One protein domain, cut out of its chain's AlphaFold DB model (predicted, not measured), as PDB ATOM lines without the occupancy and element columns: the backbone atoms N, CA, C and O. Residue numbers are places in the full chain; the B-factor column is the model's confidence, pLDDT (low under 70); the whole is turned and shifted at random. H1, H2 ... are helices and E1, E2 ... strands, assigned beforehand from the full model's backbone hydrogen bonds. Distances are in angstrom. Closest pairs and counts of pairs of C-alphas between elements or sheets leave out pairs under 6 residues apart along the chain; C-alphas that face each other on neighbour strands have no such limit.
ATOM      1  N   GLU A  12     144.937 113.794 145.079       83.31
ATOM      2  CA  GLU A  12     143.478 113.721 145.019       83.31
ATOM      3  C   GLU A  12     142.909 114.684 143.984       83.31
ATOM      4  O   GLU A  12     143.384 115.811 143.816       83.31
ATOM      5  N   ARG A  13     141.854 114.249 143.295       86.19
ATOM      6  CA  ARG A  13     141.140 115.076 142.326       86.19
ATOM      7  C   ARG A  13     139.630 114.833 142.392       86.19
ATOM      8  O   ARG A  13     139.203 113.690 142.236       86.19
ATOM      9  N   PRO A  14     138.797 115.877 142.547       86.50
ATOM     10  CA  PRO A  14     137.351 115.713 142.512       86.50
ATOM     11  C   PRO A  14     136.875 115.295 141.115       86.50
ATOM     12  O   PRO A  14     137.388 115.752 140.089       86.50
ATOM     13  N   VAL A  15     135.851 114.448 141.081       88.12
ATOM     14  CA  VAL A  15     135.139 114.046 139.866       88.12
ATOM     15  C   VAL A  15     133.636 114.138 140.100       88.12
ATOM     16  O   VAL A  15     133.138 113.810 141.178       88.12
ATOM     17  N   THR A  16     132.913 114.608 139.088       91.50
ATOM     18  CA  THR A  16     131.448 114.608 139.075       91.50
ATOM     19  C   THR A  16     130.971 113.623 138.020       91.50
ATOM     20  O   THR A  16     131.522 113.564 136.921       91.50
ATOM     21  N   LEU A  17     129.954 112.844 138.364       92.31
ATOM     22  CA  LEU A  17     129.360 111.816 137.526       92.31
ATOM     23  C   LEU A  17     127.866 112.093 137.383       92.31
ATOM     24  O   LEU A  17     127.193 112.333 138.381       92.31
ATOM     25  N   GLN A  18     127.338 112.013 136.170       96.06
ATOM     26  CA  GLN A  18     125.904 111.883 135.927       96.06
ATOM     27  C   GLN A  18     125.560 110.394 135.876       96.06
ATOM     28  O   GLN A  18     126.207 109.650 135.140       96.06
ATOM     29  N   LEU A  19     124.551 109.966 136.631       94.31
ATOM     30  CA  LEU A  19     124.182 108.560 136.793       94.31
ATOM     31  C   LEU A  19     122.717 108.340 136.431       94.31
ATOM     32  O   LEU A  19     121.862 109.047 136.961       94.31
ATOM     33  N   ASP A  20     122.433 107.324 135.620       95.62
ATOM     34  CA  ASP A  20     121.076 106.801 135.431       95.62
ATOM     35  C   ASP A  20     120.895 105.560 136.312       95.62
ATOM     36  O   ASP A  20     121.655 104.591 136.218       95.62
ATOM     37  N   VAL A  21     119.890 105.588 137.184       91.00
ATOM     38  CA  VAL A  21     119.636 104.585 138.223       91.00
ATOM     39  C   VAL A  21     118.249 103.988 138.019       91.00
ATOM     40  O   VAL A  21     117.271 104.721 137.900       91.00
ATOM     41  N   ASN A  22     118.146 102.659 137.988       93.62
ATOM     42  CA  ASN A  22     116.863 101.973 137.815       93.62
ATOM     43  C   ASN A  22     116.080 101.818 139.136       93.62
ATOM     44  O   ASN A  22     116.563 102.144 140.220       93.62
ATOM     45  N   THR A  23     114.880 101.239 139.057       91.12
ATOM     46  CA  THR A  23     113.996 100.982 140.212       91.12
ATOM     47  C   THR A  23     114.579 100.035 141.269       91.12
ATOM     48  O   THR A  23     114.094 100.011 142.398       91.12
ATOM     49  N   ALA A  24     115.628  99.272 140.944       88.94
ATOM     50  CA  ALA A  24     116.366  98.438 141.893       88.94
ATOM     51  C   ALA A  24     117.546  99.178 142.552       88.94
ATOM     52  O   ALA A  24     118.257  98.594 143.369       88.94
ATOM     53  N   GLY A  25     117.773 100.449 142.201       84.94
ATOM     54  CA  GLY A  25     118.917 101.219 142.675       84.94
ATOM     55  C   GLY A  25     120.240 100.813 142.018       84.94
ATOM     56  O   GLY A  25     121.305 101.053 142.578       84.94
ATOM     57  N   GLN A  26     120.217 100.160 140.856       90.31
ATOM     58  CA  GLN A  26     121.433  99.841 140.105       90.31
ATOM     59  C   GLN A  26     121.773 100.981 139.142       90.31
ATOM     60  O   GLN A  26     120.891 101.478 138.439       90.31
ATOM     61  N   VAL A  27     123.057 101.350 139.071       90.69
ATOM     62  CA  VAL A  27     123.561 102.258 138.033       90.69
ATOM     63  C   VAL A  27     123.544 101.539 136.685       90.69
ATOM     64  O   VAL A  27     124.163 100.493 136.510       90.69
ATOM     65  N   THR A  28     122.811 102.102 135.733       96.62
ATOM     66  CA  THR A  28     122.635 101.565 134.374       96.62
ATOM     67  C   THR A  28     123.429 102.342 133.331       96.62
ATOM     68  O   THR A  28     123.824 101.771 132.318       96.62
ATOM     69  N   ALA A  29     123.726 103.611 133.608       97.50
ATOM     70  CA  ALA A  29     124.662 104.421 132.846       97.50
ATOM     71  C   ALA A  29     125.388 105.396 133.779       97.50
ATOM     72  O   ALA A  29     124.820 105.861 134.768       97.50
ATOM     73  N   ALA A  30     126.634 105.712 133.445       94.94
ATOM     74  CA  ALA A  30     127.440 106.710 134.130       94.94
ATOM     75  C   ALA A  30     128.183 107.551 133.090       94.94
ATOM     76  O   ALA A  30     128.637 107.018 132.079       94.94
ATOM     77  N   LYS A  31     128.304 108.854 133.346       97.12
ATOM     78  CA  LYS A  31     129.071 109.781 132.515       97.12
ATOM     79  C   LYS A  31     129.894 110.718 133.389       97.12
ATOM     80  O   LYS A  31     129.326 111.384 134.254       97.12
ATOM     81  N   VAL A  32     131.198 110.811 133.143       95.12
ATOM     82  CA  VAL A  32     132.044 111.848 133.751       95.12
ATOM     83  C   VAL A  32     131.632 113.211 133.205       95.12
ATOM     84  O   VAL A  32     131.515 113.413 131.996       95.12
ATOM     85  N   MET A  33     131.401 114.154 134.111       92.31
ATOM     86  CA  MET A  33     131.121 115.542 133.772       92.31
ATOM     87  C   MET A  33     132.392 116.379 133.818       92.31
ATOM     88  O   MET A  33     133.292 116.121 134.624       92.31
ATOM     89  N   ASP A  34     132.421 117.423 132.995       85.88
ATOM     90  CA  ASP A  34     133.455 118.440 133.091       85.88
ATOM     91  C   ASP A  34     133.412 119.120 134.468       85.88
ATOM     92  O   ASP A  34     132.336 119.295 135.056       85.88
ATOM     93  N   PRO A  35     134.581 119.486 135.011       78.50
ATOM     94  CA  PRO A  35     134.654 120.176 136.282       78.50
ATOM     95  C   PRO A  35     133.923 121.514 136.201       78.50
ATOM     96  O   PRO A  35     134.071 122.283 135.252       78.50
ATOM     97  N   VAL A  36     133.139 121.789 137.236       73.38
ATOM     98  CA  VAL A  36     132.434 123.055 137.393       73.38
ATOM     99  C   VAL A  36     133.239 123.948 138.331       73.38
ATOM    100  O   VAL A  36     133.547 123.504 139.442       73.38
ATOM    101  N   PRO A  37     133.585 125.180 137.918       73.62
ATOM    102  CA  PRO A  37     134.280 126.114 138.789       73.62
ATOM    103  C   PRO A  37     133.373 126.534 139.949       73.62
ATOM    104  O   PRO A  37     132.173 126.760 139.766       73.62
ATOM    105  N   VAL A  38     133.953 126.649 141.143       76.81
ATOM    106  CA  VAL A  38     133.298 127.326 142.266       76.81
ATOM    107  C   VAL A  38     133.374 128.825 142.008       76.81
ATOM    108  O   VAL A  38     134.308 129.293 141.357       76.81
ATOM    109  N   VAL A  39     132.366 129.573 142.450       81.44
ATOM    110  CA  VAL A  39     132.371 131.032 142.352       81.44
ATOM    111  C   VAL A  39     132.061 131.654 143.709       81.44
ATOM    112  O   VAL A  39     131.199 131.181 144.449       81.44
ATOM    113  N   GLU A  40     132.738 132.749 144.016       78.12
ATOM    114  CA  GLU A  40     132.439 133.613 145.147       78.12
ATOM    115  C   GLU A  40     131.491 134.728 144.694       78.12
ATOM    116  O   GLU A  40     131.656 135.298 143.613       78.12
ATOM    117  N   ALA A  41     130.491 135.042 145.519       74.25
ATOM    118  CA  ALA A  41     129.658 136.220 145.330       74.25
ATOM    119  C   ALA A  41     130.255 137.396 146.111       74.25
ATOM    120  O   ALA A  41     130.311 137.370 147.340       74.25
ATOM    121  N   THR A  42     130.677 138.439 145.405       70.62
ATOM    122  CA  THR A  42     131.185 139.672 146.007       70.62
ATOM    123  C   THR A  42     130.051 140.475 146.658       70.62
ATOM    124  O   THR A  42     128.867 140.272 146.378       70.62
ATOM    125  N   SER A  43     130.400 141.430 147.525       65.44
ATOM    126  CA  SER A  43     129.429 142.270 148.247       65.44
ATOM    127  C   SER A  43     128.546 143.143 147.342       65.44
ATOM    128  O   SER A  43     127.460 143.538 147.758       65.44
ATOM    129  N   ASP A  44     128.975 143.412 146.105       76.06
ATOM    130  CA  ASP A  44     128.213 144.097 145.051       76.06
ATOM    131  C   ASP A  44     127.432 143.132 144.132       76.06
ATOM    132  O   ASP A  44     126.826 143.560 143.151       76.06
ATOM    133  N   GLY A  45     127.406 141.832 144.453       68.06
ATOM    134  CA  GLY A  45     126.601 140.818 143.768       68.06
ATOM    135  C   GLY A  45     127.230 140.221 142.507       68.06
ATOM    136  O   GLY A  45     126.531 139.555 141.740       68.06
ATOM    137  N   ARG A  46     128.528 140.434 142.260       78.25
ATOM    138  CA  ARG A  46     129.244 139.823 141.128       78.25
ATOM    139  C   ARG A  46     129.730 138.427 141.510       78.25
ATOM    140  O   ARG A  46     130.095 138.184 142.649       78.25
ATOM    141  N   LEU A  47     129.761 137.515 140.540       78.94
ATOM    142  CA  LEU A  47     130.328 136.178 140.724       78.94
ATOM    143  C   LEU A  47     131.763 136.151 140.185       78.94
ATOM    144  O   LEU A  47     131.981 136.502 139.022       78.94
ATOM    145  N   VAL A  48     132.728 135.732 141.003       80.75
ATOM    146  CA  VAL A  48     134.144 135.578 140.622       80.75
ATOM    147  C   VAL A  48     134.587 134.124 140.804       80.75
ATOM    148  O   VAL A  48     134.224 133.523 141.807       80.75
ATOM    149  N   PRO A  49     135.327 133.510 139.860       77.00
ATOM    150  CA  PRO A  49     135.808 132.139 140.025       77.00
ATOM    151  C   PRO A  49     136.709 131.977 141.252       77.00
ATOM    152  O   PRO A  49     137.633 132.762 141.457       77.00
ATOM    153  N   GLU A  50     136.469 130.916 142.012       72.56
ATOM    154  CA  GLU A  50     137.252 130.489 143.164       72.56
ATOM    155  C   GLU A  50     137.889 129.116 142.869       72.56
ATOM    156  O   GLU A  50     137.224 128.179 142.417       72.56
ATOM    157  N   GLY A  51     139.190 128.985 143.145       62.03
ATOM    158  CA  GLY A  51     139.905 127.704 143.127       62.03
ATOM    159  C   GLY A  51     140.507 127.271 141.777       62.03
ATOM    160  O   GLY A  51     140.432 127.980 140.769       62.03
ATOM    161  N   PRO A  52     141.174 126.100 141.749       58.84
ATOM    162  CA  PRO A  52     141.841 125.602 140.555       58.84
ATOM    163  C   PRO A  52     140.823 125.183 139.487       58.84
ATOM    164  O   PRO A  52     139.919 124.385 139.733       58.84
ATOM    165  N   SER A  53     141.018 125.668 138.261       64.75
ATOM    166  CA  SER A  53     140.325 125.123 137.092       64.75
ATOM    167  C   SER A  53     140.914 123.755 136.766       64.75
ATOM    168  O   SER A  53     142.010 123.652 136.216       64.75
ATOM    169  N   TYR A  54     140.213 122.684 137.135       71.44
ATOM    170  CA  TYR A  54     140.608 121.344 136.714       71.44
ATOM    171  C   TYR A  54     140.415 121.209 135.196       71.44
ATOM    172  O   TYR A  54     139.381 121.591 134.658       71.44
ATOM    173  N   LEU A  55     141.397 120.645 134.494       79.94
ATOM    174  CA  LEU A  55     141.220 120.235 133.096       79.94
ATOM    175  C   LEU A  55     140.294 119.016 133.023       79.94
ATOM    176  O   LEU A  55     140.291 118.249 133.981       79.94
ATOM    177  N   PRO A  56     139.571 118.754 131.923       86.50
ATOM    178  CA  PRO A  56     138.842 117.495 131.735       86.50
ATOM    179  C   PRO A  56     139.722 116.250 131.962       86.50
ATOM    180  O   PRO A  56     140.949 116.301 131.842       86.50
ATOM    181  N   LEU A  57     139.116 115.123 132.354       88.44
ATOM    182  CA  LEU A  57     139.858 113.860 132.469       88.44
ATOM    183  C   LEU A  57     140.249 113.348 131.071       88.44
ATOM    184  O   LEU A  57     139.446 113.474 130.147       88.44
ATOM    185  N   PRO A  58     141.427 112.714 130.907       91.31
ATOM    186  CA  PRO A  58     141.735 111.976 129.687       91.31
ATOM    187  C   PRO A  58     140.659 110.924 129.404       91.31
ATOM    188  O   PRO A  58     140.213 110.232 130.321       91.31
ATOM    189  N   GLU A  59     140.269 110.765 128.140       92.56
ATOM    190  CA  GLU A  59     139.129 109.925 127.750       92.56
ATOM    191  C   GLU A  59     139.241 108.475 128.257       92.56
ATOM    192  O   GLU A  59     138.277 107.918 128.779       92.56
ATOM    193  N   ALA A  60     140.431 107.873 128.174       89.56
ATOM    194  CA  ALA A  60     140.669 106.513 128.661       89.56
ATOM    195  C   ALA A  60     140.422 106.371 130.175       89.56
ATOM    196  O   ALA A  60     139.858 105.372 130.635       89.56
ATOM    197  N   LEU A  61     140.803 107.390 130.952       89.56
ATOM    198  CA  LEU A  61     140.562 107.417 132.389       89.56
ATOM    199  C   LEU A  61     139.079 107.666 132.687       89.56
ATOM    200  O   LEU A  61     138.511 106.970 133.525       89.56
ATOM    201  N   ALA A  62     138.433 108.587 131.964       92.44
ATOM    202  CA  ALA A  62     137.001 108.843 132.103       92.44
ATOM    203  C   ALA A  62     136.171 107.568 131.874       92.44
ATOM    204  O   ALA A  62     135.370 107.202 132.731       92.44
ATOM    205  N   ARG A  63     136.448 106.819 130.797       92.25
ATOM    206  CA  ARG A  63     135.777 105.537 130.518       92.25
ATOM    207  C   ARG A  63     135.993 104.512 131.633       92.25
ATOM    208  O   ARG A  63     135.055 103.821 132.018       92.25
ATOM    209  N   THR A  64     137.207 104.416 132.179       87.44
ATOM    210  CA  THR A  64     137.501 103.512 133.307       87.44
ATOM    211  C   THR A  64     136.666 103.870 134.542       87.44
ATOM    212  O   THR A  64     136.076 102.987 135.167       87.44
ATOM    213  N   VAL A  65     136.557 105.163 134.862       89.00
ATOM    214  CA  VAL A  65     135.735 105.670 135.973       89.00
ATOM    215  C   VAL A  65     134.253 105.362 135.746       89.00
ATOM    216  O   VAL A  65     133.581 104.867 136.653       89.00
ATOM    217  N   GLU A  66     133.737 105.594 134.539       92.38
ATOM    218  CA  GLU A  66     132.346 105.293 134.174       92.38
ATOM    219  C   GLU A  66     132.032 103.801 134.339       92.38
ATOM    220  O   GLU A  66     131.057 103.448 135.000       92.38
ATOM    221  N   GLN A  67     132.898 102.915 133.834       86.44
ATOM    222  CA  GLN A  67     132.731 101.461 133.957       86.44
ATOM    223  C   GLN A  67     132.802 100.976 135.409       86.44
ATOM    224  O   GLN A  67     132.015 100.120 135.820       86.44
ATOM    225  N   ALA A  68     133.713 101.530 136.215       85.56
ATOM    226  CA  ALA A  68     133.790 101.213 137.639       85.56
ATOM    227  C   ALA A  68     132.498 101.602 138.378       85.56
ATOM    228  O   ALA A  68     132.028 100.862 139.244       85.56
ATOM    229  N   THR A  69     131.895 102.725 137.985       87.19
ATOM    230  CA  THR A  69     130.674 103.271 138.591       87.19
ATOM    231  C   THR A  69     129.437 102.410 138.315       87.19
ATOM    232  O   THR A  69     128.535 102.362 139.147       87.19
ATOM    233  N   LEU A  70     129.394 101.647 137.216       87.25
ATOM    234  CA  LEU A  70     128.277 100.729 136.921       87.25
ATOM    235  C   LEU A  70     128.096  99.626 137.979       87.25
ATOM    236  O   LEU A  70     127.028  99.024 138.085       87.25
ATOM    237  N   LYS A  71     129.135  99.348 138.775       85.06
ATOM    238  CA  LYS A  71     129.078  98.382 139.883       85.06
ATOM    239  C   LYS A  71     128.404  98.958 141.129       85.06
ATOM    240  O   LYS A  71     128.090  98.202 142.048       85.06
ATOM    241  N   TRP A  72     128.214 100.276 141.190       84.19
ATOM    242  CA  TRP A  72     127.593 100.919 142.334       84.19
ATOM    243  C   TRP A  72     126.113 100.564 142.416       84.19
ATOM    244  O   TRP A  72     125.400 100.412 141.419       84.19
ATOM    245  N   ARG A  73     125.664 100.415 143.658       82.81
ATOM    246  CA  ARG A  73     124.276 100.164 144.008       82.81
ATOM    247  C   ARG A  73     123.870 101.086 145.125       82.81
ATOM    248  O   ARG A  73     124.665 101.503 145.960       82.81
ATOM    249  N   PHE A  74     122.589 101.347 145.127       77.62
ATOM    250  CA  PHE A  74     122.022 102.477 145.792       77.62
ATOM    251  C   PHE A  74     120.630 102.130 146.324       77.62
ATOM    252  O   PHE A  74     120.032 101.147 145.883       77.62
ATOM    253  N   ARG A  75     120.064 102.930 147.240       77.94
ATOM    254  CA  ARG A  75     118.626 102.785 147.506       77.94
ATOM    255  C   ARG A  75     117.851 103.332 146.307       77.94
ATOM    256  O   ARG A  75     118.251 104.359 145.757       77.94
ATOM    257  N   PRO A  76     116.749 102.678 145.909       76.50
ATOM    258  CA  PRO A  76     115.907 103.197 144.847       76.50
ATOM    259  C   PRO A  76     115.434 104.613 145.157       76.50
ATOM    260  O   PRO A  76     115.006 104.893 146.281       76.50
ATOM    261  N   LEU A  77     115.463 105.474 144.144       78.44
ATOM    262  CA  LEU A  77     114.747 106.740 144.185       78.44
ATOM    263  C   LEU A  77     113.256 106.440 144.358       78.44
ATOM    264  O   LEU A  77     112.733 105.533 143.707       78.44
ATOM    265  N   ARG A  78     112.576 107.160 145.254       80.50
ATOM    266  CA  ARG A  78     111.151 106.953 145.522       80.50
ATOM    267  C   ARG A  78     110.362 108.246 145.407       80.50
ATOM    268  O   ARG A  78     110.757 109.258 145.974       80.50
ATOM    269  N   ILE A  79     109.203 108.162 144.762       78.25
ATOM    270  CA  ILE A  79     108.162 109.192 144.776       78.25
ATOM    271  C   ILE A  79     106.933 108.574 145.428       78.25
ATOM    272  O   ILE A  79     106.500 107.494 145.030       78.25
ATOM    273  N   ALA A  80     106.397 109.225 146.465       78.56
ATOM    274  CA  ALA A  80     105.258 108.712 147.235       78.56
ATOM    275  C   ALA A  80     105.437 107.238 147.678       78.56
ATOM    276  O   ALA A  80     104.506 106.439 147.661       78.56
ATOM    277  N   GLY A  81     106.671 106.856 148.036       78.81
ATOM    278  CA  GLY A  81     107.027 105.497 148.460       78.81
ATOM    279  C   GLY A  81     107.260 104.485 147.330       78.81
ATOM    280  O   GLY A  81     107.816 103.418 147.607       78.81
ATOM    281  N   ILE A  82     106.919 104.815 146.083       80.88
ATOM    282  CA  ILE A  82     107.072 103.956 144.903       80.88
ATOM    283  C   ILE A  82     108.464 104.149 144.307       80.88
ATOM    284  O   ILE A  82     108.885 105.282 144.086       80.88
ATOM    285  N   ALA A  83     109.178 103.050 144.055       85.50
ATOM    286  CA  ALA A  83     110.489 103.090 143.417       85.50
ATOM    287  C   ALA A  83     110.376 103.508 141.944       85.50
ATOM    288  O   ALA A  83     109.563 102.953 141.207       85.50
ATOM    289  N   VAL A  84     111.220 104.445 141.521       85.62
ATOM    290  CA  VAL A  84     111.252 104.988 140.157       85.62
ATOM    291  C   VAL A  84     112.663 104.927 139.580       85.62
ATOM    292  O   VAL A  84     113.650 104.863 140.317       85.62
ATOM    293  N   THR A  85     112.755 104.930 138.253       90.88
ATOM    294  CA  THR A  85     114.018 105.168 137.548       90.88
ATOM    295  C   THR A  85     114.312 106.662 137.584       90.88
ATOM    296  O   THR A  85     113.403 107.487 137.491       90.88
ATOM    297  N   GLY A  86     115.578 107.038 137.708       91.06
ATOM    298  CA  GLY A  86     115.935 108.444 137.676       91.06
ATOM    299  C   GLY A  86     117.389 108.709 137.355       91.06
ATOM    300  O   GLY A  86     118.246 107.833 137.444       91.06
ATOM    301  N   ARG A  87     117.651 109.961 137.001       94.19
ATOM    302  CA  ARG A  87     118.983 110.520 136.847       94.19
ATOM    303  C   ARG A  87     119.342 111.327 138.079       94.19
ATOM    304  O   ARG A  87     118.578 112.184 138.526       94.19
ATOM    305  N   THR A  88     120.533 111.078 138.592       91.06
ATOM    306  CA  THR A  88     121.134 111.846 139.680       91.06
ATOM    307  C   THR A  88     122.580 112.175 139.336       91.06
ATOM    308  O   THR A  88     123.102 111.761 138.297       91.06
ATOM    309  N   TRP A  89     123.243 112.907 140.219       92.38
ATOM    310  CA  TRP A  89     124.663 113.188 140.115       92.38
ATOM    311  C   TRP A  89     125.388 112.636 141.316       92.38
ATOM    312  O   TRP A  89     124.877 112.741 142.424       92.38
ATOM    313  N   ALA A  90     126.586 112.105 141.113       89.06
ATOM    314  CA  ALA A  90     127.495 111.729 142.181       89.06
ATOM    315  C   ALA A  90     128.759 112.585 142.139       89.06
ATOM    316  O   ALA A  90     129.270 112.924 141.073       89.06
ATOM    317  N   ARG A  91     129.283 112.906 143.317       85.62
ATOM    318  CA  ARG A  91     130.611 113.468 143.510       85.62
ATOM    319  C   ARG A  91     131.496 112.386 144.109       85.62
ATOM    320  O   ARG A  91     131.121 111.717 145.071       85.62
ATOM    321  N   GLY A  92     132.676 112.232 143.541       83.62
ATOM    322  CA  GLY A  92     133.715 111.364 144.061       83.62
ATOM    323  C   GLY A  92     135.067 112.053 144.052       83.62
ATOM    324  O   GLY A  92     135.208 113.181 143.575       83.62
ATOM    325  N   THR A  93     136.060 111.332 144.545       83.88
ATOM    326  CA  THR A  93     137.463 111.735 144.504       83.88
ATOM    327  C   THR A  93     138.255 110.625 143.836       83.88
ATOM    328  O   THR A  93     138.185 109.473 144.259       83.88
ATOM    329  N   LEU A  94     138.998 110.965 142.788       86.19
ATOM    330  CA  LEU A  94     140.053 110.113 142.262       86.19
ATOM    331  C   LEU A  94     141.284 110.284 143.142       86.19
ATOM    332  O   LEU A  94     141.761 111.405 143.307       86.19
ATOM    333  N   GLN A  95     141.772 109.186 143.702       83.50
ATOM    334  CA  GLN A  95     143.059 109.127 144.380       83.50
ATOM    335  C   GLN A  95     144.063 108.466 143.447       83.50
ATOM    336  O   GLN A  95     143.809 107.361 142.972       83.50
ATOM    337  N   PHE A  96     145.171 109.145 143.197       83.38
ATOM    338  CA  PHE A  96     146.320 108.637 142.464       83.38
ATOM    339  C   PHE A  96     147.404 108.328 143.488       83.38
ATOM    340  O   PHE A  96     147.794 109.224 144.236       83.38
ATOM    341  N   VAL A  97     147.842 107.077 143.553       83.12
ATOM    342  CA  VAL A  97     148.924 106.635 144.435       83.12
ATOM    343  C   VAL A  97     150.113 106.316 143.547       83.12
ATOM    344  O   VAL A  97     150.083 105.328 142.819       83.12
ATOM    345  N   GLU A  98     151.108 107.198 143.543       85.19
ATOM    346  CA  GLU A  98     152.375 106.969 142.851       85.19
ATOM    347  C   GLU A  98     153.278 106.122 143.739       85.19
ATOM    348  O   GLU A  98     153.568 106.499 144.878       85.19
ATOM    349  N   HIS A  99     153.745 105.009 143.191       83.56
ATOM    350  CA  HIS A  99     154.615 104.065 143.872       83.56
ATOM    351  C   HIS A  99     156.073 104.259 143.449       83.56
ATOM    352  O   HIS A  99     156.372 104.787 142.375       83.56
ATOM    353  N   GLY A 100     157.009 103.810 144.289       78.12
ATOM    354  CA  GLY A 100     158.449 104.066 144.116       78.12
ATOM    355  C   GLY A 100     159.112 103.484 142.854       78.12
ATOM    356  O   GLY A 100     160.244 103.851 142.542       78.12
ATOM    357  N   ASP A 101     158.442 102.600 142.120       84.38
ATOM    358  CA  ASP A 101     158.878 102.020 140.838       84.38
ATOM    359  C   ASP A 101     158.241 102.715 139.608       84.38
ATOM    360  O   ASP A 101     158.487 102.312 138.469       84.38
ATOM    361  N   GLY A 102     157.431 103.758 139.830       79.69
ATOM    362  CA  GLY A 102     156.751 104.533 138.798       79.69
ATOM    363  C   GLY A 102     155.356 104.037 138.405       79.69
ATOM    364  O   GLY A 102     154.756 104.646 137.515       79.69
ATOM    365  N   HIS A 103     154.809 102.979 139.025       81.44
ATOM    366  CA  HIS A 103     153.396 102.640 138.817       81.44
ATOM    367  C   HIS A 103     152.469 103.620 139.547       81.44
ATOM    368  O   HIS A 103     152.823 104.190 140.578       81.44
ATOM    369  N   VAL A 104     151.272 103.834 138.990       80.56
ATOM    370  CA  VAL A 104     150.245 104.693 139.589       80.56
ATOM    371  C   VAL A 104     148.953 103.909 139.725       80.56
ATOM    372  O   VAL A 104     148.339 103.548 138.719       80.56
ATOM    373  N   ASP A 105     148.517 103.691 140.961       81.31
ATOM    374  CA  ASP A 105     147.182 103.168 141.228       81.31
ATOM    375  C   ASP A 105     146.164 104.301 141.229       81.31
ATOM    376  O   ASP A 105     146.417 105.390 141.746       81.31
ATOM    377  N   VAL A 106     144.981 104.032 140.675       82.69
ATOM    378  CA  VAL A 106     143.871 104.987 140.675       82.69
ATOM    379  C   VAL A 106     142.663 104.381 141.373       82.69
ATOM    380  O   VAL A 106     142.108 103.380 140.923       82.69
ATOM    381  N   ALA A 107     142.211 105.026 142.446       80.69
ATOM    382  CA  ALA A 107     141.007 104.647 143.171       80.69
ATOM    383  C   ALA A 107     139.916 105.710 143.013       80.69
ATOM    384  O   ALA A 107     140.150 106.898 143.220       80.69
ATOM    385  N   LEU A 108     138.694 105.277 142.692       83.62
ATOM    386  CA  LEU A 108     137.507 106.125 142.751       83.62
ATOM    387  C   LEU A 108     136.853 105.980 144.124       83.62
ATOM    388  O   LEU A 108     136.278 104.937 144.443       83.62
ATOM    389  N   ARG A 109     136.888 107.048 144.919       80.38
ATOM    390  CA  ARG A 109     136.171 107.128 146.190       80.38
ATOM    391  C   ARG A 109     134.824 107.800 145.990       80.38
ATOM    392  O   ARG A 109     134.753 108.918 145.487       80.38
ATOM    393  N   TYR A 110     133.763 107.123 146.415       80.50
ATOM    394  CA  TYR A 110     132.446 107.734 146.544       80.50
ATOM    395  C   TYR A 110     132.495 108.847 147.598       80.50
ATOM    396  O   TYR A 110     133.019 108.634 148.691       80.50
ATOM    397  N   GLY A 111     131.957 110.019 147.267       76.75
ATOM    398  CA  GLY A 111     131.833 111.140 148.193       76.75
ATOM    399  C   GLY A 111     130.379 111.387 148.569       76.75
ATOM    400  O   GLY A 111     129.982 111.231 149.720       76.75
ATOM    401  N   SER A 112     129.579 111.784 147.589       77.88
ATOM    402  CA  SER A 112     128.168 112.092 147.777       77.88
ATOM    403  C   SER A 112     127.417 111.968 146.467       77.88
ATOM    404  O   SER A 112     127.987 111.668 145.417       77.88
ATOM    405  N   ASN A 113     126.126 112.240 146.512       84.31
ATOM    406  CA  ASN A 113     125.305 112.368 145.334       84.31
ATOM    407  C   ASN A 113     124.091 113.272 145.657       84.31
ATOM    408  O   ASN A 113     123.797 113.556 146.823       84.31
ATOM    409  N   GLY A 114     123.329 113.621 144.627       86.38
ATOM    410  CA  GLY A 114     122.039 114.294 144.730       86.38
ATOM    411  C   GLY A 114     121.899 115.277 143.582       86.38
ATOM    412  O   GLY A 114     122.615 115.128 142.591       86.38
ATOM    413  N   PRO A 115     121.022 116.286 143.694       90.44
ATOM    414  CA  PRO A 115     121.082 117.448 142.829       90.44
ATOM    415  C   PRO A 115     122.504 118.008 142.806       90.44
ATOM    416  O   PRO A 115     123.153 118.136 143.849       90.44
TER     417      PRO A 115
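This is residues 12 to 115 of the 254 residues of the protein "TonB family C-terminal domain-containing protein" of Frateuria terrea (UniProt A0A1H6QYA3). A strongly twisted sheet of four strands, E2, E1, E7 and E8, curls round a single helix, H1, which packs on one face of it. Two small two-strand hairpins belong to other sheets: E3 and E4 make an arm that sticks out to one side, and E5 and E6 make a tip at the end where E7 begins, while the turn of the long hairpin E7 and E8 makes the tip at the opposite end of the longest axis. The printed part has 104 residues, with eight named strands and one named helix in the order E1, E2, E3, E4, H1, E5, E6, E7, E8; the large sheet runs E2, E1, E7, E8 and is antiparallel throughout, as are the two small sheets, and the class is mostly strand. The whole is loose, with a radius of gyration of the C-alphas of 16.7 A, and flat in outline, its C-alphas spanning 52 by 43 by 19 A.

In the large sheet, E1, residues 12 to 21, and E7, residues 86 to 98, are the inner strands. They are antiparallel at 151 degrees between their directions, with N 13 and O 94 at 2.8 A and N 90 and O 17 at 2.8 A, within hydrogen-bond range. E2, residues 27 to 33, is an edge strand and forms a hairpin with E1 at 139 degrees; N 18 and O 31 are 2.8 A apart, within hydrogen-bond range. E8, residues 104 to 114, is the other edge strand and forms a hairpin with E7 at 152 degrees, with N 95 and O 107 within hydrogen-bond range at 2.8 A. E1 bends by 51 degrees at residue 18. From edge to edge the strands' lines turn by 75 degrees and the way across the sheet turns by 78 degrees. H1, residues 59 to 69, is on one face of this sheet, an arrangement in two layers, a helix layer and a sheet layer. Its closest C-alphas to E2 are those of Ala 30 and Glu 66, 5.1 A apart; to E8, those of Val 65 and Leu 108 are 7.0 A apart. In H1 every O i to N i+4 pair is within hydrogen-bond range. E5, residues 77 to 79, and E6, residues 82 to 84, form a hairpin at 128 degrees, with N 79 and O 82 within hydrogen-bond range at 3.0 A. E6 runs on into E7 across a break of 1 residue, at 60 degrees, and the two meet only through their link. E3, residues 38 to 41, and E4, residues 47 to 50, form a hairpin at 138 degrees, with N 40 and O 48 within hydrogen-bond range at 2.8 A. Both E3 and E4 are apart from E1, E2, E7 and E8.

E1 begins at C-alpha 12, (143.478, 113.721, 145.019), and is 26.4 A from first to last C-alpha. E7, the longest strand with 13 residues, measures 36.8 A, and E8 measures 30.2 A, ending at C-alpha 114, (122.039, 114.294, 144.730). E2 is 15.9 A long and H1 15.3 A, with C-alpha 59 at (139.129, 109.925, 127.750). The shorter strands are E3, 10.1 A, E4, 9.3 A, E5, 7.1 A, and E6, 6.4 A.

The two C-alphas farthest apart are those of Ala 80 and Asp 101, at 54.4 A. The printed part has no cut, and none of its links is long; those from E4 to H1 and from H1 to E5 are short, and the others are tight. The mean pLDDT of the printed part is 83.9, with residue 43, residue 45 and residues 51 to 53 under 70.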